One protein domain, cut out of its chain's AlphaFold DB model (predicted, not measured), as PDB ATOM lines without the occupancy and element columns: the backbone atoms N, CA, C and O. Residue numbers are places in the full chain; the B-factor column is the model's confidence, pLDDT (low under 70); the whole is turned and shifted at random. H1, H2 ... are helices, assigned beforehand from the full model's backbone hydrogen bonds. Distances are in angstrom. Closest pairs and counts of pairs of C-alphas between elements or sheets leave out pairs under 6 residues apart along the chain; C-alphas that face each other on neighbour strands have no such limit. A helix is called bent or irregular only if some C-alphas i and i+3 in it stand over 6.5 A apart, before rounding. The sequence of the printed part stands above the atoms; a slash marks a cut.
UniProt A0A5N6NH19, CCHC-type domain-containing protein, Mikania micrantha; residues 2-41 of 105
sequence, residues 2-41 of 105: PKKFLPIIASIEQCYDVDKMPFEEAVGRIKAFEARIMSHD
ATOM      1  N   PRO A   2      11.061  -5.143   9.235       71.81
ATOM      2  CA  PRO A   2      12.343  -5.577   8.670       71.81
ATOM      3  C   PRO A   2      12.366  -7.086   8.372       71.81
ATOM      4  O   PRO A   2      11.918  -7.891   9.186       71.81
ATOM      5  N   LYS A   3      12.932  -7.480   7.220       59.88
ATOM      6  CA  LYS A   3      12.872  -8.862   6.692       59.88
ATOM      7  C   LYS A   3      13.459  -9.924   7.630       59.88
ATOM      8  O   LYS A   3      13.001 -11.059   7.618       59.88
ATOM      9  N   LYS A   4      14.419  -9.548   8.480       71.38
ATOM     10  CA  LYS A   4      15.034 -10.439   9.477       71.38
ATOM     11  C   LYS A   4      14.055 -10.965  10.536       71.38
ATOM     12  O   LYS A   4      14.318 -11.997  11.135       71.38
ATOM     13  N   PHE A   5      12.920 -10.293  10.734       76.38
ATOM     14  CA  PHE A   5      11.903 -10.710  11.701       76.38
ATOM     15  C   PHE A   5      10.815 -11.612  11.088       76.38
ATOM     16  O   PHE A   5      10.026 -12.194  11.826       76.38
ATOM     17  N   LEU A   6      10.779 -11.772   9.758       74.56
ATOM     18  CA  LEU A   6       9.775 -12.598   9.072       74.56
ATOM     19  C   LEU A   6       9.769 -14.069   9.531       74.56
ATOM     20  O   LEU A   6       8.680 -14.585   9.763       74.56
ATOM     21  N   PRO A   7      10.919 -14.745   9.742       74.94
ATOM     22  CA  PRO A   7      10.921 -16.127  10.233       74.94
ATOM     23  C   PRO A   7      10.359 -16.264  11.653       74.94
ATOM     24  O   PRO A   7       9.756 -17.278  11.993       74.94
ATOM     25  N   ILE A   8      10.539 -15.226  12.474       72.50
ATOM     26  CA  ILE A   8      10.054 -15.167  13.858       72.50
ATOM     27  C   ILE A   8       8.537 -15.070  13.864       72.50
ATOM     28  O   ILE A   8       7.860 -15.862  14.511       72.50
ATOM     29  N   ILE A   9       8.020 -14.115  13.093       72.44
ATOM     30  CA  ILE A   9       6.594 -13.828  12.976       72.44
ATOM     31  C   ILE A   9       5.881 -15.038  12.372       72.44
ATOM     32  O   ILE A   9       4.930 -15.527  12.969       72.44
ATOM     33  N   ALA A  10       6.431 -15.621  11.301       76.06
ATOM     34  CA  ALA A  10       5.885 -16.829  10.688       76.06
ATOM     35  C   ALA A  10       5.853 -18.022  11.662       76.06
ATOM     36  O   ALA A  10       4.877 -18.761  11.688       76.06
ATOM     37  N   SER A  11       6.886 -18.206  12.494       72.44
ATOM     38  CA  SER A  11       6.912 -19.294  13.486       72.44
ATOM     39  C   SER A  11       5.898 -19.082  14.615       72.44
ATOM     40  O   SER A  11       5.297 -20.044  15.095       72.44
ATOM     41  N   ILE A  12       5.703 -17.830  15.044       69.88
ATOM     42  CA  ILE A  12       4.707 -17.466  16.060       69.88
ATOM     43  C   ILE A  12       3.291 -17.678  15.503       69.88
ATOM     44  O   ILE A  12       2.495 -18.347  16.160       69.88
ATOM     45  N   GLU A  13       3.014 -17.204  14.284       71.25
ATOM     46  CA  GLU A  13       1.725 -17.363  13.590       71.25
ATOM     47  C   GLU A  13       1.393 -18.830  13.283       71.25
ATOM     48  O   GLU A  13       0.251 -19.255  13.422       71.25
ATOM     49  N   GLN A  14       2.386 -19.637  12.893       70.62
ATOM     50  CA  GLN A  14       2.173 -21.058  12.587       70.62
ATOM     51  C   GLN A  14       1.842 -21.897  13.820       70.62
ATOM     52  O   GLN A  14       1.205 -22.943  13.698       70.62
ATOM     53  N   CYS A  15       2.295 -21.474  14.998       65.44
ATOM     54  CA  CYS A  15       2.089 -22.240  16.217       65.44
ATOM     55  C   CYS A  15       0.869 -21.753  17.013       65.44
ATOM     56  O   CYS A  15       0.329 -22.532  17.800       65.44
ATOM     57  N   TYR A  16       0.452 -20.487  16.860       65.62
ATOM     58  CA  TYR A  16      -0.575 -19.874  17.704       65.62
ATOM     59  C   TYR A  16      -1.358 -18.767  16.989       65.62
ATOM     60  O   TYR A  16      -0.820 -18.008  16.191       65.62
ATOM     61  N   ASP A  17      -2.629 -18.635  17.367       76.38
ATOM     62  CA  ASP A  17      -3.492 -17.519  16.983       76.38
ATOM     63  C   ASP A  17      -3.059 -16.256  17.749       76.38
ATOM     64  O   ASP A  17      -3.346 -16.102  18.943       76.38
ATOM     65  N   VAL A  18      -2.292 -15.393  17.079       75.12
ATOM     66  CA  VAL A  18      -1.660 -14.205  17.677       75.12
ATOM     67  C   VAL A  18      -2.708 -13.231  18.224       75.12
ATOM     68  O   VAL A  18      -2.467 -12.598  19.250       75.12
ATOM     69  N   ASP A  19      -3.902 -13.197  17.624       76.50
ATOM     70  CA  ASP A  19      -5.008 -12.325  18.032       76.50
ATOM     71  C   ASP A  19      -5.655 -12.749  19.360       76.50
ATOM     72  O   ASP A  19      -6.334 -11.953  20.012       76.50
ATOM     73  N   LYS A  20      -5.455 -14.003  19.782       84.38
ATOM     74  CA  LYS A  20      -6.026 -14.550  21.024       84.38
ATOM     75  C   LYS A  20      -5.000 -14.743  22.137       84.38
ATOM     76  O   LYS A  20      -5.380 -15.089  23.256       84.38
ATOM     77  N   MET A  21      -3.714 -14.559  21.846       87.00
ATOM     78  CA  MET A  21      -2.647 -14.761  22.819       87.00
ATOM     79  C   MET A  21      -2.625 -13.617  23.845       87.00
ATOM     80  O   MET A  21      -2.669 -12.447  23.456       87.00
ATOM     81  N   PRO A  22      -2.516 -13.905  25.154       86.69
ATOM     82  CA  PRO A  22      -2.346 -12.850  26.141       86.69
ATOM     83  C   PRO A  22      -1.013 -12.125  25.919       86.69
ATOM     84  O   PRO A  22       0.017 -12.747  25.654       86.69
ATOM     85  N   PHE A  23      -1.029 -10.799  26.060       82.38
ATOM     86  CA  PHE A  23       0.108  -9.925  25.754       82.38
ATOM     87  C   PHE A  23       1.420 -10.377  26.419       82.38
ATOM     88  O   PHE A  23       2.442 -10.507  25.751       82.38
ATOM     89  N   GLU A  24       1.380 -10.698  27.713       85.12
ATOM     90  CA  GLU A  24       2.561 -11.138  28.469       85.12
ATOM     91  C   GLU A  24       3.162 -12.444  27.938       85.12
ATOM     92  O   GLU A  24       4.378 -12.640  27.951       85.12
ATOM     93  N   GLU A  25       2.319 -13.339  27.422       83.81
ATOM     94  CA  GLU A  25       2.773 -14.587  26.824       83.81
ATOM     95  C   GLU A  25       3.458 -14.330  25.477       83.81
ATOM     96  O   GLU A  25       4.532 -14.883  25.220       83.81
ATOM     97  N   ALA A  26       2.899 -13.439  24.651       83.38
ATOM     98  CA  ALA A  26       3.521 -13.009  23.399       83.38
ATOM     99  C   ALA A  26       4.889 -12.353  23.654       83.38
ATOM    100  O   ALA A  26       5.887 -12.724  23.028       83.38
ATOM    101  N   VAL A  27       4.963 -11.458  24.644       82.62
ATOM    102  CA  VAL A  27       6.212 -10.822  25.087       82.62
ATOM    103  C   VAL A  27       7.218 -11.865  25.584       82.62
ATOM    104  O   VAL A  27       8.390 -11.822  25.201       82.62
ATOM    105  N   GLY A  28       6.784 -12.836  26.394       84.88
ATOM    106  CA  GLY A  28       7.644 -13.914  26.893       84.88
ATOM    107  C   GLY A  28       8.240 -14.775  25.775       84.88
ATOM    108  O   GLY A  28       9.426 -15.117  25.807       84.88
ATOM    109  N   ARG A  29       7.449 -15.073  24.740       80.31
ATOM    110  CA  ARG A  29       7.885 -15.855  23.572       80.31
ATOM    111  C   ARG A  29       8.888 -15.105  22.708       80.31
ATOM    112  O   ARG A  29       9.889 -15.701  22.306       80.31
ATOM    113  N   ILE A  30       8.653 -13.815  22.467       81.12
ATOM    114  CA  ILE A  30       9.582 -12.949  21.730       81.12
ATOM    115  C   ILE A  30      10.917 -12.866  22.479       81.12
ATOM    116  O   ILE A  30      11.953 -13.162  21.890       81.12
ATOM    117  N   LYS A  31      10.895 -12.614  23.795       78.94
ATOM    118  CA  LYS A  31      12.109 -12.582  24.633       78.94
ATOM    119  C   LYS A  31      12.908 -13.888  24.571       78.94
ATOM    120  O   LYS A  31      14.127 -13.868  24.410       78.94
ATOM    121  N   ALA A  32      12.237 -15.038  24.665       78.75
ATOM    122  CA  ALA A  32      12.894 -16.344  24.564       78.75
ATOM    123  C   ALA A  32      13.473 -16.612  23.162       78.75
ATOM    124  O   ALA A  32      14.440 -17.357  23.006       78.75
ATOM    125  N   PHE A  33      12.864 -16.048  22.121       72.31
ATOM    126  CA  PHE A  33      13.346 -16.159  20.753       72.31
ATOM    127  C   PHE A  33      14.556 -15.248  20.493       72.31
ATOM    128  O   PHE A  33      15.558 -15.716  19.958       72.31
ATOM    129  N   GLU A  34      14.516 -13.994  20.945       67.25
ATOM    130  CA  GLU A  34      15.647 -13.059  20.869       67.25
ATOM    131  C   GLU A  34      16.882 -13.601  21.598       67.25
ATOM    132  O   GLU A  34      17.977 -13.600  21.033       67.25
ATOM    133  N   ALA A  35      16.694 -14.180  22.790       65.25
ATOM    134  CA  ALA A  35      17.765 -14.843  23.536       65.25
ATOM    135  C   ALA A  35      18.431 -15.992  22.751       65.25
ATOM    136  O   ALA A  35      19.615 -16.261  22.943       65.25
ATOM    137  N   ARG A  36      17.687 -16.663  21.860       64.44
ATOM    138  CA  ARG A  36      18.203 -17.742  21.003       64.44
ATOM    139  C   ARG A  36      18.879 -17.248  19.727       64.44
ATOM    140  O   ARG A  36      19.715 -17.970  19.204       64.44
ATOM    141  N   ILE A  37      18.529 -16.067  19.217       59.81
ATOM    142  CA  ILE A  37      19.184 -15.481  18.033       59.81
ATOM    143  C   ILE A  37      20.471 -14.740  18.413       59.81
ATOM    144  O   ILE A  37      21.454 -14.813  17.682       59.81
ATOM    145  N   MET A  38      20.513 -14.098  19.584       52.84
ATOM    146  CA  MET A  38      21.699 -13.375  20.072       52.84
ATOM    147  C   MET A  38      22.937 -14.254  20.328       52.84
ATOM    148  O   MET A  38      24.021 -13.719  20.566       52.84
ATOM    149  N   SER A  39      22.814 -15.583  20.291       48.19
ATOM    150  CA  SER A  39      23.954 -16.499  20.390       48.19
ATOM    151  C   SER A  39      24.680 -16.738  19.060       48.19
ATOM    152  O   SER A  39      25.685 -17.445  19.075       48.19
ATOM    153  N   HIS A  40      24.203 -16.185  17.936       45.94
ATOM    154  CA  HIS A  40      24.669 -16.572  16.598       45.94
ATOM    155  C   HIS A  40      25.218 -15.430  15.714       45.94
ATOM    156  O   HIS A  40      25.519 -15.673  14.545       45.94
ATOM    157  N   ASP A  41      25.404 -14.223  16.256       42.25
ATOM    158  CA  ASP A  41      26.177 -13.169  15.587       42.25
ATOM    159  C   ASP A  41      27.589 -13.096  16.208       42.25
ATOM    160  O   ASP A  41      27.756 -12.924  17.421       42.25
TER     161      ASP A  41
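AT A GLANCE: This is residues 2 to 41 of the 105 residues of the protein "CCHC-type domain-containing protein" of Mikania micrantha (UniProt A0A5N6NH19). Two helices, H1 and H2, are joined by a short link; the chain folds back through it, and H2 runs opposite to H1 at a steep slant, with few contacts between them. Residues 35 to 41 stick out at one end and residues 19 to 25 at the other. The printed part has 40 residues, with H1 then H2 and no named strand; the class is all helix. It is only just compact, close to loose, with a radius of gyration of the C-alphas of 10.7 A, and spans 33 by 19 by 16 A.

IN THESE COORDINATES: H1, residues 3 to 15, measures 19.6 A and begins at C-alpha 3 (12.872, -8.862, 6.692). It is irregular: C-alphas 4 and 7 are 7.1 A apart. H2, residues 23 to 37, measures 21.3 A and ends at C-alpha 37 (19.184, -15.481, 18.033).

HOW THE PARTS SIT: H1 and H2 are close but not clearly touching; their closest C-alphas, of Ile 8 and Phe 33, are 7.7 A apart. They run opposite ways at a steep tilt of 54 degrees. O i to N i+4 pairs are within hydrogen-bond range in 7 of 9 cases in H1 and 10 of 11 in H2.

THE WHOLE: The C-alphas farthest apart, of Lys 20 and Asp 41, are 32.7 A apart. The printed part has no cut. Mean pLDDT of the printed part is 72.3, and residues 34 to 41 are among those under 70.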